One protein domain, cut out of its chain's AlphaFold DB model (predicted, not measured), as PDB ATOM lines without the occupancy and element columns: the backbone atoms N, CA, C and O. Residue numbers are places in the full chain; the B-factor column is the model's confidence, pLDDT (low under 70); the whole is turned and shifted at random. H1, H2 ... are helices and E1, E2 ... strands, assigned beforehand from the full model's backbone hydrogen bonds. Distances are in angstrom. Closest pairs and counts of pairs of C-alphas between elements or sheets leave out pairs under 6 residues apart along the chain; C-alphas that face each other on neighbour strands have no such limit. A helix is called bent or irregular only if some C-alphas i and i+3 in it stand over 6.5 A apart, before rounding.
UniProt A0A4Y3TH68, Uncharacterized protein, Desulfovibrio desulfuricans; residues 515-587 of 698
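This is residues 515 to 587 of the 698 residues of an uncharacterized protein of Desulfovibrio desulfuricans (UniProt A0A4Y3TH68). This is a small helical body in which H3, the longest helix, runs along one side; the two-stranded hairpin E1 E2 packs on H3 through E2, and its turn, with Asn 552, makes one end of the long axis. H1 lies on another side of H3, H4 makes a corner with the last residues of H3 and folds back to meet the end of H1, and H2 crosses near H3 at a wide angle. The printed part has 73 residues with four named helices and two named strands, in the order H1, H2, E1, E2, H3, H4 along the chain; the one sheet, E1 - E2, is antiparallel and the class is mostly helix. The whole is compact, with a radius of gyration of the C-alphas of 10.9 A, and the C-alphas span 30 by 21 by 19 A.

The sheet is a hairpin of E1, residues 549 to 551, and E2, residues 554 to 556, antiparallel with 143 degrees between their directions. The C-alphas of Ala 550 and Leu 555, which face each other, are 4.1 A apart. N 549 and O 556 are within hydrogen-bond range at 2.9 A, and so are N 554 and O 551 at 3.0 A. H3, residues 564 to 575, comes nearest to E2 at the C-alphas of Tyr 556 and Glu 570, 5.8 A apart. E1 and H3 are only just apart, with their closest C-alphas 8.1 A from each other. H2, residues 538 to 547, is close to H3 but not clearly touching: the closest C-alphas, those of Phe 545 and Met 567, are 6.6 A apart, and the lines of H2 and H3 are about perpendicular at 74 degrees. H1, residues 526 to 535, only just touches H3, with 3 pairs of C-alphas within 8 A, and H3 takes part with residues 568 to 572 alone. Their closest C-alphas are those of Phe 528 and Glu 568, 6.6 A apart, and they run the same way at a steep tilt of 48 degrees. H4, residues 581 to 587, touches H1 at a shallow tilt of 28 degrees, the same way, and the closest C-alphas are those of Arg 535 and Gly 585, 5.0 A apart. H3 and H4 touch only at the corner by their link, where the C-alphas of Ala 575 and Ile 581 are 5.1 A apart; H3 takes part with residues 574 to 575 alone. H2 and H4 are apart. Every O i to N i+4 pair is within hydrogen-bond range in H3 and H4, against 3 of 6 in H1 and 5 of 6 in H2.

E1 is 6.7 A long from first to last C-alpha and E2 is 6.5 A. H3 is 16.4 A long and starts with C-alpha 564 at (37.936, -73.350, -127.606). H2 is 14.5 A long and H1 is 14.3 A, with C-alpha 526 at (48.109, -71.237, -133.725). H1 is irregular, but only just: C-alphas 530 and 533 are 6.6 A apart. H4 is 9.9 A long and ends with C-alpha 587 at (51.969, -63.601, -111.222).

The two C-alphas farthest apart, those of Glu 523 and Asn 552, are 30.3 A from each other. The printed part has no cut. The links H1 to H2, H2 to E1, E1 to E2 and H3 to H4 are tight, the link E2 to H3 is short, and no link is long. The mean pLDDT of the printed part is 89.1, and residue 517 alone is under 70.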
ATOM      1  N   ASP A 515      56.288 -75.778-115.066       75.62
ATOM      2  CA  ASP A 515      55.361 -76.519-115.923       75.62
ATOM      3  C   ASP A 515      54.455 -75.510-116.639       75.62
ATOM      4  O   ASP A 515      53.386 -75.137-116.146       75.62
ATOM      5  N   PHE A 516      54.946 -74.993-117.765       78.44
ATOM      6  CA  PHE A 516      54.239 -74.025-118.600       78.44
ATOM      7  C   PHE A 516      53.626 -74.699-119.828       78.44
ATOM      8  O   PHE A 516      54.313 -75.419-120.554       78.44
ATOM      9  N   GLY A 517      52.364 -74.375-120.118       66.56
ATOM     10  CA  GLY A 517      51.743 -74.656-121.413       66.56
ATOM     11  C   GLY A 517      51.506 -76.122-121.778       66.56
ATOM     12  O   GLY A 517      51.211 -76.379-122.942       66.56
ATOM     13  N   ASP A 518      51.560 -77.074-120.838       77.81
ATOM     14  CA  ASP A 518      51.199 -78.484-121.088       77.81
ATOM     15  C   ASP A 518      49.666 -78.689-121.064       77.81
ATOM     16  O   ASP A 518      49.100 -79.568-120.407       77.81
ATOM     17  N   VAL A 519      48.958 -77.797-121.764       78.94
ATOM     18  CA  VAL A 519      47.514 -77.842-122.002       78.94
ATOM     19  C   VAL A 519      47.292 -77.673-123.494       78.94
ATOM     20  O   VAL A 519      47.633 -76.644-124.066       78.94
ATOM     21  N   HIS A 520      46.685 -78.672-124.127       82.38
ATOM     22  CA  HIS A 520      46.299 -78.589-125.528       82.38
ATOM     23  C   HIS A 520      44.813 -78.246-125.646       82.38
ATOM     24  O   HIS A 520      43.970 -78.993-125.148       82.38
ATOM     25  N   VAL A 521      44.496 -77.143-126.328       83.56
ATOM     26  CA  VAL A 521      43.113 -76.746-126.641       83.56
ATOM     27  C   VAL A 521      42.808 -77.074-128.109       83.56
ATOM     28  O   VAL A 521      43.333 -76.399-128.998       83.56
ATOM     29  N   PRO A 522      42.000 -78.109-128.404       81.31
ATOM     30  CA  PRO A 522      41.663 -78.472-129.778       81.31
ATOM     31  C   PRO A 522      41.046 -77.287-130.525       81.31
ATOM     32  O   PRO A 522      40.289 -76.527-129.935       81.31
ATOM     33  N   GLU A 523      41.362 -77.134-131.813       85.19
ATOM     34  CA  GLU A 523      40.754 -76.124-132.707       85.19
ATOM     35  C   GLU A 523      41.032 -74.646-132.359       85.19
ATOM     36  O   GLU A 523      40.581 -73.757-133.080       85.19
ATOM     37  N   ALA A 524      41.823 -74.365-131.320       85.31
ATOM     38  CA  ALA A 524      42.271 -73.010-131.012       85.31
ATOM     39  C   ALA A 524      43.309 -72.496-132.025       85.31
ATOM     40  O   ALA A 524      43.994 -73.276-132.700       85.31
ATOM     41  N   SER A 525      43.458 -71.172-132.125       90.38
ATOM     42  CA  SER A 525      44.382 -70.575-133.089       90.38
ATOM     43  C   SER A 525      45.849 -70.941-132.809       90.38
ATOM     44  O   SER A 525      46.270 -71.169-131.673       90.38
ATOM     45  N   GLN A 526      46.674 -70.962-133.863       88.69
ATOM     46  CA  GLN A 526      48.109 -71.237-133.725       88.69
ATOM     47  C   GLN A 526      48.819 -70.172-132.872       88.69
ATOM     48  O   GLN A 526      49.739 -70.495-132.120       88.69
ATOM     49  N   GLU A 527      48.379 -68.914-132.962       89.94
ATOM     50  CA  GLU A 527      48.858 -67.820-132.114       89.94
ATOM     51  C   GLU A 527      48.570 -68.111-130.638       89.94
ATOM     52  O   GLU A 527      49.470 -68.013-129.812       89.94
ATOM     53  N   PHE A 528      47.351 -68.535-130.305       91.25
ATOM     54  CA  PHE A 528      46.970 -68.864-128.934       91.25
ATOM     55  C   PHE A 528      47.799 -70.020-128.358       91.25
ATOM     56  O   PHE A 528      48.353 -69.915-127.262       91.25
ATOM     57  N   GLN A 529      47.966 -71.085-129.144       88.81
ATOM     58  CA  GLN A 529      48.754 -72.263-128.770       88.81
ATOM     59  C   GLN A 529      50.242 -71.953-128.558       88.81
ATOM     60  O   GLN A 529      50.884 -72.564-127.710       88.81
ATOM     61  N   THR A 530      50.801 -71.010-129.322       87.56
ATOM     62  CA  THR A 530      52.251 -70.738-129.319       87.56
ATOM     63  C   THR A 530      52.632 -69.566-128.417       87.56
ATOM     64  O   THR A 530      53.693 -69.587-127.797       87.56
ATOM     65  N   ASN A 531      51.776 -68.544-128.329       88.06
ATOM     66  CA  ASN A 531      52.102 -67.276-127.677       88.06
ATOM     67  C   ASN A 531      51.397 -67.087-126.334       88.06
ATOM     68  O   ASN A 531      51.932 -66.354-125.509       88.06
ATOM     69  N   TYR A 532      50.244 -67.731-126.100       92.06
ATOM     70  CA  TYR A 532      49.485 -67.579-124.853       92.06
ATOM     71  C   TYR A 532      49.685 -68.751-123.900       92.06
ATOM     72  O   TYR A 532      50.245 -68.564-122.823       92.06
ATOM     73  N   LEU A 533      49.288 -69.967-124.285       90.81
ATOM     74  CA  LEU A 533      49.335 -71.135-123.390       90.81
ATOM     75  C   LEU A 533      50.722 -71.373-122.751       90.81
ATOM     76  O   LEU A 533      50.772 -71.574-121.538       90.81
ATOM     77  N   PRO A 534      51.859 -71.246-123.471       91.00
ATOM     78  CA  PRO A 534      53.192 -71.443-122.894       91.00
ATOM     79  C   PRO A 534      53.639 -70.365-121.901       91.00
ATOM     80  O   PRO A 534      54.742 -70.450-121.367       91.00
ATOM     81  N   ARG A 535      52.838 -69.317-121.678       91.31
ATOM     82  CA  ARG A 535      53.124 -68.276-120.681       91.31
ATOM     83  C   ARG A 535      52.530 -68.587-119.321       91.31
ATOM     84  O   ARG A 535      52.995 -68.030-118.337       91.31
ATOM     85  N   PHE A 536      51.554 -69.484-119.255       91.69
ATOM     86  CA  PHE A 536      50.815 -69.782-118.036       91.69
ATOM     87  C   PHE A 536      51.104 -71.190-117.524       91.69
ATOM     88  O   PHE A 536      51.365 -72.117-118.296       91.69
ATOM     89  N   GLY A 537      51.054 -71.347-116.201       88.69
ATOM     90  CA  GLY A 537      51.234 -72.646-115.562       88.69
ATOM     91  C   GLY A 537      50.132 -73.625-115.968       88.69
ATOM     92  O   GLY A 537      48.955 -73.263-116.018       88.69
ATOM     93  N   THR A 538      50.492 -74.882-116.214       87.50
ATOM     94  CA  THR A 538      49.555 -75.937-116.633       87.50
ATOM     95  C   THR A 538      48.391 -76.105-115.650       87.50
ATOM     96  O   THR A 538      47.239 -76.259-116.059       87.50
ATOM     97  N   GLN A 539      48.668 -76.051-114.342       85.69
ATOM     98  CA  GLN A 539      47.630 -76.170-113.311       85.69
ATOM     99  C   GLN A 539      46.753 -74.922-113.210       85.69
ATOM    100  O   GLN A 539      45.539 -75.058-113.071       85.69
ATOM    101  N   PHE A 540      47.342 -73.732-113.353       89.50
ATOM    102  CA  PHE A 540      46.582 -72.487-113.445       89.50
ATOM    103  C   PHE A 540      45.609 -72.531-114.626       89.50
ATOM    104  O   PHE A 540      44.427 -72.291-114.433       89.50
ATOM    105  N   LEU A 541      46.063 -72.907-115.827       89.69
ATOM    106  CA  LEU A 541      45.205 -72.956-117.017       89.69
ATOM    107  C   LEU A 541      44.004 -73.892-116.831       89.69
ATOM    108  O   LEU A 541      42.871 -73.513-117.127       89.69
ATOM    109  N   LYS A 542      44.235 -75.102-116.305       86.56
ATOM    110  CA  LYS A 542      43.162 -76.072-116.022       86.56
ATOM    111  C   LYS A 542      42.110 -75.500-115.077       86.56
ATOM    112  O   LYS A 542      40.920 -75.748-115.261       86.56
ATOM    113  N   ASP A 543      42.555 -74.757-114.074       85.19
ATOM    114  CA  ASP A 543      41.688 -74.171-113.064       85.19
ATOM    115  C   ASP A 543      40.963 -72.916-113.568       85.19
ATOM    116  O   ASP A 543      39.748 -72.800-113.435       85.19
ATOM    117  N   PHE A 544      41.684 -72.025-114.248       90.31
ATOM    118  CA  PHE A 544      41.180 -70.787-114.836       90.31
ATOM    119  C   PHE A 544      40.015 -71.037-115.801       90.31
ATOM    120  O   PHE A 544      38.973 -70.388-115.708       90.31
ATOM    121  N   PHE A 545      40.127 -72.032-116.687       89.31
ATOM    122  CA  PHE A 545      39.022 -72.366-117.592       89.31
ATOM    123  C   PHE A 545      37.827 -72.994-116.868       89.31
ATOM    124  O   PHE A 545      36.694 -72.860-117.327       89.31
ATOM    125  N   ARG A 546      38.050 -73.663-115.732       85.38
ATOM    126  CA  ARG A 546      36.981 -74.310-114.964       85.38
ATOM    127  C   ARG A 546      36.239 -73.338-114.047       85.38
ATOM    128  O   ARG A 546      35.016 -73.396-113.999       85.38
ATOM    129  N   ASN A 547      36.968 -72.490-113.326       82.75
ATOM    130  CA  ASN A 547      36.445 -71.692-112.213       82.75
ATOM    131  C   ASN A 547      36.627 -70.178-112.400       82.75
ATOM    132  O   ASN A 547      35.937 -69.403-111.745       82.75
ATOM    133  N   GLY A 548      37.507 -69.757-113.310       90.12
ATOM    134  CA  GLY A 548      37.815 -68.350-113.550       90.12
ATOM    135  C   GLY A 548      38.676 -67.708-112.462       90.12
ATOM    136  O   GLY A 548      38.987 -68.313-111.437       90.12
ATOM    137  N   MET A 549      39.086 -66.466-112.708       91.44
ATOM    138  CA  MET A 549      39.824 -65.636-111.756       91.44
ATOM    139  C   MET A 549      39.397 -64.180-111.908       91.44
ATOM    140  O   MET A 549      39.262 -63.677-113.026       91.44
ATOM    141  N   ALA A 550      39.180 -63.502-110.783       93.25
ATOM    142  CA  ALA A 550      38.845 -62.087-110.795       93.25
ATOM    143  C   ALA A 550      40.114 -61.228-110.772       93.25
ATOM    144  O   ALA A 550      41.011 -61.483-109.974       93.25
ATOM    145  N   ILE A 551      40.170 -60.181-111.594       93.62
ATOM    146  CA  ILE A 551      41.165 -59.110-111.484       93.62
ATOM    147  C   ILE A 551      40.470 -57.751-111.545       93.62
ATOM    148  O   ILE A 551      39.636 -57.503-112.413       93.62
ATOM    149  N   ASN A 552      40.773 -56.877-110.581       91.56
ATOM    150  CA  ASN A 552      40.168 -55.548-110.432       91.56
ATOM    151  C   ASN A 552      38.626 -55.571-110.449       91.56
ATOM    152  O   ASN A 552      37.979 -54.686-111.006       91.56
ATOM    153  N   GLY A 553      38.036 -56.612-109.851       89.44
ATOM    154  CA  GLY A 553      36.585 -56.811-109.782       89.44
ATOM    155  C   GLY A 553      35.938 -57.390-111.047       89.44
ATOM    156  O   GLY A 553      34.729 -57.605-111.046       89.44
ATOM    157  N   HIS A 554      36.704 -57.676-112.106       93.06
ATOM    158  CA  HIS A 554      36.207 -58.346-113.311       93.06
ATOM    159  C   HIS A 554      36.601 -59.826-113.317       93.06
ATOM    160  O   HIS A 554      37.777 -60.147-113.160       93.06
ATOM    161  N   LEU A 555      35.628 -60.725-113.497       93.44
ATOM    162  CA  LEU A 555      35.853 -62.170-113.586       93.44
ATOM    163  C   LEU A 555      36.187 -62.566-115.027       93.44
ATOM    164  O   LEU A 555      35.381 -62.331-115.921       93.44
ATOM    165  N   TYR A 556      37.330 -63.219-115.219       94.00
ATOM    166  CA  TYR A 556      37.742 -63.812-116.490       94.00
ATOM    167  C   TYR A 556      37.733 -65.340-116.393       94.00
ATOM    168  O   TYR A 556      37.931 -65.899-115.312       94.00
ATOM    169  N   GLY A 557      37.570 -66.027-117.525       91.50
ATOM    170  CA  GLY A 557      37.619 -67.492-117.588       91.50
ATOM    171  C   GLY A 557      36.264 -68.141-117.297       91.50
ATOM    172  O   GLY A 557      35.247 -67.694-117.819       91.50
ATOM    173  N   ALA A 558      36.251 -69.236-116.524       87.50
ATOM    174  CA  ALA A 558      35.039 -70.018-116.219       87.50
ATOM    175  C   ALA A 558      34.237 -70.463-117.468       87.50
ATOM    176  O   ALA A 558      33.018 -70.632-117.436       87.50
ATOM    177  N   THR A 559      34.932 -70.672-118.586       87.75
ATOM    178  CA  THR A 559      34.359 -71.052-119.887       87.75
ATOM    179  C   THR A 559      33.984 -72.530-119.975       87.75
ATOM    180  O   THR A 559      33.337 -72.958-120.929       87.75
ATOM    181  N   GLY A 560      34.450 -73.341-119.023       81.75
ATOM    182  CA  GLY A 560      34.572 -74.783-119.194       81.75
ATOM    183  C   GLY A 560      35.700 -75.146-120.168       81.75
ATOM    184  O   GLY A 560      36.426 -74.288-120.668       81.75
ATOM    185  N   THR A 561      35.854 -76.443-120.437       81.19
ATOM    186  CA  THR A 561      36.943 -76.996-121.270       81.19
ATOM    187  C   THR A 561      36.494 -77.418-122.671       81.19
ATOM    188  O   THR A 561      37.232 -78.115-123.363       81.19
ATOM    189  N   ASN A 562      35.267 -77.063-123.065       84.62
ATOM    190  CA  ASN A 562      34.615 -77.579-124.276       84.62
ATOM    191  C   ASN A 562      34.348 -76.502-125.341       84.62
ATOM    192  O   ASN A 562      33.832 -76.838-126.402       84.62
ATOM    193  N   ASP A 563      34.670 -75.234-125.069       88.50
ATOM    194  CA  ASP A 563      34.504 -74.119-126.008       88.50
ATOM    195  C   ASP A 563      35.865 -73.438-126.259       88.50
ATOM    196  O   ASP A 563      36.244 -72.516-125.530       88.50
ATOM    197  N   PRO A 564      36.619 -73.893-127.277       88.94
ATOM    198  CA  PRO A 564      37.936 -73.350-127.606       88.94
ATOM    199  C   PRO A 564      37.936 -71.847-127.906       88.94
ATOM    200  O   PRO A 564      38.893 -71.155-127.565       88.94
ATOM    201  N   VAL A 565      36.864 -71.330-128.517       91.31
ATOM    202  CA  VAL A 565      36.755 -69.914-128.899       91.31
ATOM    203  C   VAL A 565      36.559 -69.049-127.659       91.31
ATOM    204  O   VAL A 565      37.207 -68.008-127.526       91.31
ATOM    205  N   ALA A 566      35.703 -69.481-126.730       91.88
ATOM    206  CA  ALA A 566      35.542 -68.804-125.448       91.88
ATOM    207  C   ALA A 566      36.836 -68.859-124.623       91.88
ATOM    208  O   ALA A 566      37.268 -67.827-124.116       91.88
ATOM    209  N   MET A 567      37.489 -70.023-124.543       92.81
ATOM    210  CA  MET A 567      38.768 -70.185-123.836       92.81
ATOM    211  C   MET A 567      39.840 -69.227-124.372       92.81
ATOM    212  O   MET A 567      40.519 -68.552-123.596       92.81
ATOM    213  N   GLU A 568      39.969 -69.134-125.698       94.06
ATOM    214  CA  GLU A 568      40.912 -68.227-126.345       94.06
ATOM    215  C   GLU A 568      40.593 -66.757-126.047       94.06
ATOM    216  O   GLU A 568      41.487 -65.996-125.673       94.06
ATOM    217  N   ARG A 569      39.322 -66.356-126.156       94.38
ATOM    218  CA  ARG A 569      38.886 -64.984-125.868       94.38
ATOM    219  C   ARG A 569      39.154 -64.587-124.416       94.38
ATOM    220  O   ARG A 569      39.704 -63.515-124.180       94.38
ATOM    221  N   GLU A 570      38.763 -65.429-123.464       95.50
ATOM    222  CA  GLU A 570      38.855 -65.113-122.037       95.50
ATOM    223  C   GLU A 570      40.302 -65.061-121.543       95.50
ATOM    224  O   GLU A 570      40.656 -64.143-120.809       95.50
ATOM    225  N   LEU A 571      41.171 -65.991-121.965       95.06
ATOM    226  CA  LEU A 571      42.578 -65.952-121.554       95.06
ATOM    227  C   LEU A 571      43.331 -64.772-122.194       95.06
ATOM    228  O   LEU A 571      44.196 -64.188-121.542       95.06
ATOM    229  N   ARG A 572      42.989 -64.387-123.435       95.31
ATOM    230  CA  ARG A 572      43.519 -63.162-124.061       95.31
ATOM    231  C   ARG A 572      43.109 -61.920-123.270       95.31
ATOM    232  O   ARG A 572      43.971 -61.169-122.833       95.31
ATOM    233  N   ALA A 573      41.810 -61.765-123.013       95.50
ATOM    234  CA  ALA A 573      41.280 -60.635-122.256       95.50
ATOM    235  C   ALA A 573      41.848 -60.569-120.826       95.50
ATOM    236  O   ALA A 573      42.094 -59.482-120.307       95.50
ATOM    237  N   PHE A 574      42.090 -61.727-120.208       95.94
ATOM    238  CA  PHE A 574      42.756 -61.818-118.914       95.94
ATOM    239  C   PHE A 574      44.213 -61.355-118.982       95.94
ATOM    240  O   PHE A 574      44.632 -60.570-118.141       95.94
ATOM    241  N   ALA A 575      44.982 -61.800-119.980       95.25
ATOM    242  CA  ALA A 575      46.366 -61.364-120.165       95.25
ATOM    243  C   ALA A 575      46.470 -59.848-120.412       95.25
ATOM    244  O   ALA A 575      47.372 -59.208-119.874       95.25
ATOM    245  N   ASP A 576      45.516 -59.274-121.152       94.88
ATOM    246  CA  ASP A 576      45.429 -57.832-121.427       94.88
ATOM    247  C   ASP A 576      45.131 -56.989-120.171       94.88
ATOM    248  O   ASP A 576      45.341 -55.774-120.174       94.88
ATOM    249  N   ALA A 577      44.661 -57.606-119.080       94.19
ATOM    250  CA  ALA A 577      44.478 -56.933-117.792       94.19
ATOM    251  C   ALA A 577      45.805 -56.688-117.043       94.19
ATOM    252  O   ALA A 577      45.818 -55.982-116.030       94.19
ATOM    253  N   PHE A 578      46.915 -57.246-117.535       94.06
ATOM    254  CA  PHE A 578      48.262 -57.070-116.999       94.06
ATOM    255  C   PHE A 578      49.123 -56.218-117.946       94.06
ATOM    256  O   PHE A 578      48.835 -56.123-119.139       94.06
ATOM    257  N   PRO A 579      50.236 -55.632-117.464       92.50
ATOM    258  CA  PRO A 579      51.169 -54.892-118.318       92.50
ATOM    259  C   PRO A 579      51.775 -55.723-119.462       92.50
ATOM    260  O   PRO A 579      52.176 -55.170-120.485       92.50
ATOM    261  N   SER A 580      51.882 -57.043-119.282       93.31
ATOM    262  CA  SER A 580      52.331 -57.985-120.309       93.31
ATOM    263  C   SER A 580      51.824 -59.399-120.030       93.31
ATOM    264  O   SER A 580      51.535 -59.756-118.886       93.31
ATOM    265  N   ILE A 581      51.793 -60.238-121.067       93.19
ATOM    266  CA  ILE A 581      51.427 -61.650-120.929       93.19
ATOM    267  C   ILE A 581      52.450 -62.444-120.107       93.19
ATOM    268  O   ILE A 581      52.082 -63.353-119.364       93.19
ATOM    269  N   GLU A 582      53.735 -62.096-120.198       90.88
ATOM    270  CA  GLU A 582      54.782 -62.697-119.372       90.88
ATOM    271  C   GLU A 582      54.574 -62.393-117.886       90.88
ATOM    272  O   GLU A 582      54.825 -63.251-117.040       90.88
ATOM    273  N   GLU A 583      54.120 -61.185-117.563       92.12
ATOM    274  CA  GLU A 583      53.774 -60.801-116.198       92.12
ATOM    275  C   GLU A 583      52.518 -61.520-115.710       92.12
ATOM    276  O   GLU A 583      52.569 -62.126-114.639       92.12
ATOM    277  N   ALA A 584      51.451 -61.552-116.518       93.06
ATOM    278  CA  ALA A 584      50.230 -62.300-116.210       93.06
ATOM    279  C   ALA A 584      50.552 -63.756-115.846       93.06
ATOM    280  O   ALA A 584      50.179 -64.240-114.780       93.06
ATOM    281  N   GLY A 585      51.333 -64.420-116.701       91.06
ATOM    282  CA  GLY A 585      51.740 -65.806-116.524       91.06
ATOM    283  C   GLY A 585      52.568 -66.073-115.270       91.06
ATOM    284  O   GLY A 585      52.366 -67.085-114.599       91.06
ATOM    285  N   LYS A 586      53.484 -65.163-114.921       89.38
ATOM    286  CA  LYS A 586      54.337 -65.290-113.728       89.38
ATOM    287  C   LYS A 586      53.581 -65.023-112.435       89.38
ATOM    288  O   LYS A 586      53.769 -65.757-111.468       89.38
ATOM    289  N   VAL A 587      52.748 -63.983-112.408       90.75
ATOM    290  CA  VAL A 587      51.969 -63.601-111.222       90.75
ATOM    291  C   VAL A 587      50.971 -64.699-110.863       90.75
ATOM    292  O   VAL A 587      50.808 -65.016-109.686       90.75
TER     293      VAL A 587